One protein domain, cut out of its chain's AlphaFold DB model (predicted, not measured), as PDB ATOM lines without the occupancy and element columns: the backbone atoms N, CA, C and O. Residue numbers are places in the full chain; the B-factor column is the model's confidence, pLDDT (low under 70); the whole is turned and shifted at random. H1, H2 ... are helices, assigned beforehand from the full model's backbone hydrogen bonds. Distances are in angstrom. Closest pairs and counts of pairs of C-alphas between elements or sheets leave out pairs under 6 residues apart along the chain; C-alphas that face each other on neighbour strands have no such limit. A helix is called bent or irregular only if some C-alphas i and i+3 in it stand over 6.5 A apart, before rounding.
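AT A GLANCE: This is residues 9 to 71 of the 217 residues of an uncharacterized protein of Candidatus Acetothermia bacterium (UniProt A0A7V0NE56). What shape? H1 and H3's second half make a narrow V, with H2 crosswise near its closed end. How large? The printed part, 63 residues with three named helices, is all helix, spans 40 by 21 by 20 A and is only just compact, close to loose, radius of gyration of the C-alphas 12.6 A.

HOW THE PARTS SIT: What touches? H1, residues 9 to 22, touches H3b, residues 56 to 71, opposite ways; their closest C-alphas, Ala 20 and Ala 59, are 5.9 A apart. What else? H2, residues 30 to 38, is close but not clearly touching H3a, residues 45 to 53. Every O i to N i+4 pair in these is within hydrogen-bond range.

IN THESE COORDINATES: Which ends? C-alpha 9 is at (87.406, 70.466, 100.891), C-alpha 71 at (86.702, 63.348, 88.054). Any bend? H3, residues 45 to 71, is bent, though one helix by hydrogen bonds: C-alphas 53 and 56 are 6.8 A apart.

THE WHOLE: Any cut? The printed part has none. What stands free? Residues 64 to 71 do.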
ATOM      1  N   LEU A   9      86.823  70.673 102.222       92.31
ATOM      2  CA  LEU A   9      87.406  70.466 100.891       92.31
ATOM      3  C   LEU A   9      87.464  71.762 100.075       92.31
ATOM      4  O   LEU A   9      88.478  72.035  99.434       92.31
ATOM      5  N   VAL A  10      86.412  72.582 100.134       92.25
ATOM      6  CA  VAL A  10      86.380  73.890  99.462       92.25
ATOM      7  C   VAL A  10      87.432  74.833 100.046       92.25
ATOM      8  O   VAL A  10      88.148  75.483  99.288       92.25
ATOM      9  N   LEU A  11      87.579  74.880 101.372       94.00
ATOM     10  CA  LEU A  11      88.591  75.714 102.025       94.00
ATOM     11  C   LEU A  11      90.017  75.264 101.685       94.00
ATOM     12  O   LEU A  11      90.867  76.104 101.400       94.00
ATOM     13  N   VAL A  12      90.277  73.956 101.659       93.75
ATOM     14  CA  VAL A  12      91.581  73.404 101.260       93.75
ATOM     15  C   VAL A  12      91.881  73.713  99.793       93.75
ATOM     16  O   VAL A  12      92.997  74.115  99.470       93.75
ATOM     17  N   ALA A  13      90.892  73.584  98.906       91.25
ATOM     18  CA  ALA A  13      91.028  73.925  97.493       91.25
ATOM     19  C   ALA A  13      91.298  75.425  97.277       91.25
ATOM     20  O   ALA A  13      92.204  75.794  96.534       91.25
ATOM     21  N   ALA A  14      90.561  76.302  97.961       90.25
ATOM     22  CA  ALA A  14      90.792  77.743  97.895       90.25
ATOM     23  C   ALA A  14      92.173  78.119  98.461       90.25
ATOM     24  O   ALA A  14      92.910  78.897  97.852       90.25
ATOM     25  N   GLY A  15      92.555  77.521  99.592       91.44
ATOM     26  CA  GLY A  15      93.857  77.721 100.222       91.44
ATOM     27  C   GLY A  15      95.025  77.258  99.347       91.44
ATOM     28  O   GLY A  15      96.045  77.943  99.289       91.44
ATOM     29  N   SER A  16      94.881  76.146  98.621       91.31
ATOM     30  CA  SER A  16      95.930  75.642  97.726       91.31
ATOM     31  C   SER A  16      96.135  76.541  96.505       91.31
ATOM     32  O   SER A  16      97.279  76.832  96.155       91.31
ATOM     33  N   VAL A  17      95.056  77.058  95.905       89.56
ATOM     34  CA  VAL A  17      95.129  78.029  94.799       89.56
ATOM     35  C   VAL A  17      95.770  79.334  95.270       89.56
ATOM     36  O   VAL A  17      96.670  79.855  94.611       89.56
ATOM     37  N   PHE A  18      95.365  79.835  96.438       87.50
ATOM     38  CA  PHE A  18      95.951  81.035  97.032       87.50
ATOM     39  C   PHE A  18      97.450  80.856  97.316       87.50
ATOM     40  O   PHE A  18      98.267  81.700  96.942       87.50
ATOM     41  N   GLY A  19      97.833  79.711  97.889       87.31
ATOM     42  CA  GLY A  19      99.232  79.336  98.088       87.31
ATOM     43  C   GLY A  19     100.014  79.273  96.774       87.31
ATOM     44  O   GLY A  19     101.096  79.847  96.678       87.31
ATOM     45  N   ALA A  20      99.455  78.657  95.729       86.75
ATOM     46  CA  ALA A  20     100.101  78.548  94.420       86.75
ATOM     47  C   ALA A  20     100.407  79.915  93.776       86.75
ATOM     48  O   ALA A  20     101.388  80.048  93.044       86.75
ATOM     49  N   ILE A  21      99.594  80.938  94.056       85.62
ATOM     50  CA  ILE A  21      99.808  82.303  93.558       85.62
ATOM     51  C   ILE A  21     100.850  83.049  94.405       85.62
ATOM     52  O   ILE A  21     101.645  83.823  93.865       85.62
ATOM     53  N   LEU A  22     100.892  82.820  95.720       84.62
ATOM     54  CA  LEU A  22     101.834  83.487  96.624       84.62
ATOM     55  C   LEU A  22     103.257  82.931  96.532       84.62
ATOM     56  O   LEU A  22     104.224  83.702  96.522       84.62
ATOM     57  N   LEU A  23     103.404  81.609  96.436       82.00
ATOM     58  CA  LEU A  23     104.709  80.966  96.385       82.00
ATOM     59  C   LEU A  23     105.342  81.120  94.996       82.00
ATOM     60  O   LEU A  23     104.798  80.704  93.976       82.00
ATOM     61  N   GLY A  24     106.539  81.699  94.949       78.75
ATOM     62  CA  GLY A  24     107.331  81.761  93.728       78.75
ATOM     63  C   GLY A  24     108.703  82.404  93.938       78.75
ATOM     64  O   GLY A  24     108.976  82.918  95.021       78.75
ATOM     65  N   PRO A  25     109.565  82.407  92.903       75.06
ATOM     66  CA  PRO A  25     110.940  82.905  93.011       75.06
ATOM     67  C   PRO A  25     111.013  84.390  93.388       75.06
ATOM     68  O   PRO A  25     111.908  84.820  94.107       75.06
ATOM     69  N   ALA A  26     110.037  85.175  92.919       77.50
ATOM     70  CA  ALA A  26     109.852  86.552  93.350       77.50
ATOM     71  C   ALA A  26     109.060  86.575  94.664       77.50
ATOM     72  O   ALA A  26     107.931  86.081  94.717       77.50
ATOM     73  N   LYS A  27     109.628  87.166  95.715       76.25
ATOM     74  CA  LYS A  27     108.911  87.382  96.975       76.25
ATOM     75  C   LYS A  27     107.791  88.397  96.733       76.25
ATOM     76  O   LYS A  27     108.071  89.523  96.337       76.25
ATOM     77  N   ILE A  28     106.546  87.988  96.957       75.50
ATOM     78  CA  ILE A  28     105.363  88.857  96.900       75.50
ATOM     79  C   ILE A  28     104.730  88.807  98.286       75.50
ATOM     80  O   ILE A  28     104.456  87.714  98.787       75.50
ATOM     81  N   ARG A  29     104.556  89.961  98.943       78.19
ATOM     82  CA  ARG A  29     103.867  89.987 100.238       78.19
ATOM     83  C   ARG A  29     102.370  89.772  99.997       78.19
ATOM     84  O   ARG A  29     101.859  90.223  98.976       78.19
ATOM     85  N   PRO A  30     101.629  89.149 100.929       75.19
ATOM     86  CA  PRO A  30     100.185  88.974 100.773       75.19
ATOM     87  C   PRO A  30      99.437  90.294 100.533       75.19
ATOM     88  O   PRO A  30      98.512  90.326  99.730       75.19
ATOM     89  N   GLY A  31      99.878  91.395 101.154       71.50
ATOM     90  CA  GLY A  31      99.321  92.733 100.909       71.50
ATOM     91  C   GLY A  31      99.508  93.224  99.468       71.50
ATOM     92  O   GLY A  31      98.591  93.820  98.911       71.50
ATOM     93  N   ASP A  32     100.637  92.884  98.841       72.19
ATOM     94  CA  ASP A  32     100.941  93.246  97.449       72.19
ATOM     95  C   ASP A  32     100.079  92.450  96.453       72.19
ATOM     96  O   ASP A  32      99.824  92.894  95.337       72.19
ATOM     97  N   LEU A  33      99.609  91.257  96.842       75.88
ATOM     98  CA  LEU A  33      98.668  90.472  96.040       75.88
ATOM     99  C   LEU A  33      97.281  91.126  96.030       75.88
ATOM    100  O   LEU A  33      96.664  91.222  94.971       75.88
ATOM    101  N   PHE A  34      96.800  91.586  97.188       75.25
ATOM    102  CA  PHE A  34      95.516  92.285  97.288       75.25
ATOM    103  C   PHE A  34      95.547  93.626  96.551       75.25
ATOM    104  O   PHE A  34      94.609  93.928  95.813       75.25
ATOM    105  N   SER A  35      96.633  94.394  96.668       72.69
ATOM    106  CA  SER A  35      96.787  95.620  95.880       72.69
ATOM    107  C   SER A  35      96.879  95.315  94.383       72.69
ATOM    108  O   SER A  35      96.181  95.950  93.608       72.69
ATOM    109  N   ALA A  36      97.607  94.282  93.955       72.50
ATOM    110  CA  ALA A  36      97.667  93.895  92.542       72.50
ATOM    111  C   ALA A  36      96.351  93.323  91.970       72.50
ATOM    112  O   ALA A  36      96.197  93.265  90.748       72.50
ATOM    113  N   LEU A  37      95.427  92.872  92.828       76.19
ATOM    114  CA  LEU A  37      94.088  92.399  92.455       76.19
ATOM    115  C   LEU A  37      93.082  93.550  92.326       76.19
ATOM    116  O   LEU A  37      92.323  93.576  91.362       76.19
ATOM    117  N   PHE A  38      93.072  94.481  93.283       78.81
ATOM    118  CA  PHE A  38      92.079  95.561  93.352       78.81
ATOM    119  C   PHE A  38      92.560  96.888  92.750       78.81
ATOM    120  O   PHE A  38      91.749  97.655  92.243       78.81
ATOM    121  N   HIS A  39      93.870  97.135  92.761       77.44
ATOM    122  CA  HIS A  39      94.538  98.328  92.229       77.44
ATOM    123  C   HIS A  39      95.714  97.913  91.319       77.44
ATOM    124  O   HIS A  39      96.880  98.199  91.608       77.44
ATOM    125  N   PRO A  40      95.446  97.198  90.207       70.50
ATOM    126  CA  PRO A  40      96.494  96.656  89.342       70.50
ATOM    127  C   PRO A  40      97.419  97.736  88.760       70.50
ATOM    128  O   PRO A  40      98.583  97.448  88.475       70.50
ATOM    129  N   ASP A  41      96.938  98.969  88.604       72.75
ATOM    130  CA  ASP A  41      97.711 100.081  88.043       72.75
ATOM    131  C   ASP A  41      98.778 100.630  89.005       72.75
ATOM    132  O   ASP A  41      99.812 101.115  88.548       72.75
ATOM    133  N   GLU A  42      98.587 100.472  90.318       74.25
ATOM    134  CA  GLU A  42      99.526 100.936  91.353       74.25
ATOM    135  C   GLU A  42     100.687  99.955  91.582       74.25
ATOM    136  O   GLU A  42     101.748 100.327  92.090       74.25
ATOM    137  N   ALA A  43     100.515  98.692  91.184       75.19
ATOM    138  CA  ALA A  43     101.540  97.670  91.334       75.19
ATOM    139  C   ALA A  43     102.678  97.846  90.303       75.19
ATOM    140  O   ALA A  43     102.417  98.081  89.114       75.19
ATOM    141  N   PRO A  44     103.952  97.635  90.694       80.06
ATOM    142  CA  PRO A  44     105.077  97.612  89.766       80.06
ATOM    143  C   PRO A  44     104.818  96.693  88.564       80.06
ATOM    144  O   PRO A  44     104.434  95.530  88.724       80.06
ATOM    145  N   ARG A  45     105.104  97.180  87.348       79.31
ATOM    146  CA  ARG A  45     104.863  96.451  86.082       79.31
ATOM    147  C   ARG A  45     105.396  95.015  86.116       79.31
ATOM    148  O   ARG A  45     104.710  94.098  85.675       79.31
ATOM    149  N   ALA A  46     106.593  94.806  86.668       79.19
ATOM    150  CA  ALA A  46     107.195  93.480  86.788       79.19
ATOM    151  C   ALA A  46     106.374  92.529  87.679       79.19
ATOM    152  O   ALA A  46     106.155  91.378  87.305       79.19
ATOM    153  N   GLN A  47     105.875  93.003  88.825       80.06
ATOM    154  CA  GLN A  47     105.038  92.200  89.724       80.06
ATOM    155  C   GLN A  47     103.698  91.857  89.075       80.06
ATOM    156  O   GLN A  47     103.269  90.704  89.123       80.06
ATOM    157  N   ARG A  48     103.086  92.830  88.393       79.25
ATOM    158  CA  ARG A  48     101.832  92.648  87.661       79.25
ATOM    159  C   ARG A  48     101.947  91.588  86.563       79.25
ATOM    160  O   ARG A  48     101.115  90.688  86.505       79.25
ATOM    161  N   LEU A  49     103.006  91.643  85.749       80.94
ATOM    162  CA  LEU A  49     103.286  90.633  84.719       80.94
ATOM    163  C   LEU A  49     103.501  89.241  85.331       80.94
ATOM    164  O   LEU A  49     102.938  88.261  84.853       80.94
ATOM    165  N   ILE A  50     104.283  89.139  86.412       83.75
ATOM    166  CA  ILE A  50     104.531  87.856  87.086       83.75
ATOM    167  C   ILE A  50     103.223  87.253  87.608       83.75
ATOM    168  O   ILE A  50     102.965  86.071  87.381       83.75
ATOM    169  N   LEU A  51     102.403  88.042  88.303       84.69
ATOM    170  CA  LEU A  51     101.148  87.565  88.875       84.69
ATOM    171  C   LEU A  51     100.183  87.124  87.775       84.69
ATOM    172  O   LEU A  51      99.796  85.957  87.737       84.69
ATOM    173  N   TRP A  52      99.839  88.029  86.864       82.69
ATOM    174  CA  TRP A  52      98.740  87.826  85.926       82.69
ATOM    175  C   TRP A  52      99.106  87.015  84.690       82.69
ATOM    176  O   TRP A  52      98.273  86.253  84.212       82.69
ATOM    177  N   GLU A  53     100.336  87.115  84.182       83.81
ATOM    178  CA  GLU A  53     100.724  86.358  82.986       83.81
ATOM    179  C   GLU A  53     101.360  85.007  83.309       83.81
ATOM    180  O   GLU A  53     101.339  84.134  82.447       83.81
ATOM    181  N   MET A  54     101.919  84.808  84.512       84.19
ATOM    182  CA  MET A  54     102.611  83.557  84.862       84.19
ATOM    183  C   MET A  54     101.969  82.773  86.007       84.19
ATOM    184  O   MET A  54     101.838  81.557  85.892       84.19
ATOM    185  N   ARG A  55     101.604  83.415  87.126       88.19
ATOM    186  CA  ARG A  55     101.134  82.681  88.319       88.19
ATOM    187  C   ARG A  55      99.659  82.322  88.254       88.19
ATOM    188  O   ARG A  55      99.328  81.154  88.431       88.19
ATOM    189  N   PHE A  56      98.794  83.292  87.968       87.19
ATOM    190  CA  PHE A  56      97.353  83.064  87.849       87.19
ATOM    191  C   PHE A  56      97.013  82.002  86.797       87.19
ATOM    192  O   PHE A  56      96.310  81.050  87.143       87.19
ATOM    193  N   PRO A  57      97.539  82.066  85.559       88.81
ATOM    194  CA  PRO A  57      97.169  81.087  84.544       88.81
ATOM    195  C   PRO A  57      97.726  79.694  84.869       88.81
ATOM    196  O   PRO A  57      97.047  78.697  84.636       88.81
ATOM    197  N   ARG A  58      98.909  79.604  85.499       89.12
ATOM    198  CA  ARG A  58      99.457  78.336  86.004       89.12
ATOM    199  C   ARG A  58      98.616  77.745  87.133       89.12
ATOM    200  O   ARG A  58      98.372  76.544  87.116       89.12
ATOM    201  N   ALA A  59      98.187  78.553  88.103       90.81
ATOM    202  CA  ALA A  59      97.347  78.097  89.209       90.81
ATOM    203  C   ALA A  59      95.977  77.622  88.702       90.81
ATOM    204  O   ALA A  59      95.517  76.550  89.092       90.81
ATOM    205  N   ALA A  60      95.372  78.368  87.774       90.06
ATOM    206  CA  ALA A  60      94.127  77.981  87.121       90.06
ATOM    207  C   ALA A  60      94.277  76.660  86.353       90.06
ATOM    208  O   ALA A  60      93.450  75.767  86.511       90.06
ATOM    209  N   LEU A  61      95.354  76.507  85.577       91.19
ATOM    210  CA  LEU A  61      95.639  75.282  84.829       91.19
ATOM    211  C   LEU A  61      95.913  74.088  85.758       91.19
ATOM    212  O   LEU A  61      95.403  72.998  85.519       91.19
ATOM    213  N   ALA A  62      96.667  74.278  86.844       91.31
ATOM    214  CA  ALA A  62      96.900  73.241  87.848       91.31
ATOM    215  C   ALA A  62      95.584  72.761  88.478       91.31
ATOM    216  O   ALA A  62      95.359  71.559  88.622       91.31
ATOM    217  N   PHE A  63      94.706  73.707  88.821       92.44
ATOM    218  CA  PHE A  63      93.410  73.416  89.418       92.44
ATOM    219  C   PHE A  63      92.488  72.665  88.453       92.44
ATOM    220  O   PHE A  63      91.916  71.643  88.826       92.44
ATOM    221  N   THR A  64      92.366  73.123  87.202       92.75
ATOM    222  CA  THR A  64      91.492  72.481  86.208       92.75
ATOM    223  C   THR A  64      91.988  71.096  85.811       92.75
ATOM    224  O   THR A  64      91.183  70.169  85.741       92.75
ATOM    225  N   VAL A  65      93.300  70.916  85.619       92.44
ATOM    226  CA  VAL A  65      93.894  69.596  85.349       92.44
ATOM    227  C   VAL A  65      93.687  68.658  86.540       92.44
ATOM    228  O   VAL A  65      93.259  67.523  86.348       92.44
ATOM    229  N   GLY A  66      93.919  69.131  87.769       92.69
ATOM    230  CA  GLY A  66      93.669  68.352  88.984       92.69
ATOM    231  C   GLY A  66      92.209  67.909  89.102       92.69
ATOM    232  O   GLY A  66      91.941  66.725  89.294       92.69
ATOM    233  N   ALA A  67      91.264  68.828  88.896       93.06
ATOM    234  CA  ALA A  67      89.835  68.526  88.913       93.06
ATOM    235  C   ALA A  67      89.441  67.505  87.830       93.06
ATOM    236  O   ALA A  67      88.722  66.549  88.120       93.06
ATOM    237  N   ALA A  68      89.946  67.661  86.602       93.00
ATOM    238  CA  ALA A  68      89.687  66.728  85.506       93.00
ATOM    239  C   ALA A  68      90.237  65.321  85.800       93.00
ATOM    240  O   ALA A  68      89.546  64.329  85.557       93.00
ATOM    241  N   LEU A  69      91.444  65.221  86.370       91.44
ATOM    242  CA  LEU A  69      92.041  63.947  86.775       91.44
ATOM    243  C   LEU A  69      91.257  63.283  87.913       91.44
ATOM    244  O   LEU A  69      90.996  62.084  87.840       91.44
ATOM    245  N   SER A  70      90.831  64.044  88.927       91.88
ATOM    246  CA  SER A  70      90.005  63.523  90.024       91.88
ATOM    247  C   SER A  70      88.648  63.013  89.535       91.88
ATOM    248  O   SER A  70      88.234  61.921  89.922       91.88
ATOM    249  N   LEU A  71      87.975  63.762  88.654       93.69
ATOM    250  CA  LEU A  71      86.702  63.348  88.054       93.69
ATOM    251  C   LEU A  71      86.870  62.083  87.210       93.69
ATOM    252  O   LEU A  71      86.120  61.125  87.382       93.69
TER     253      LEU A  71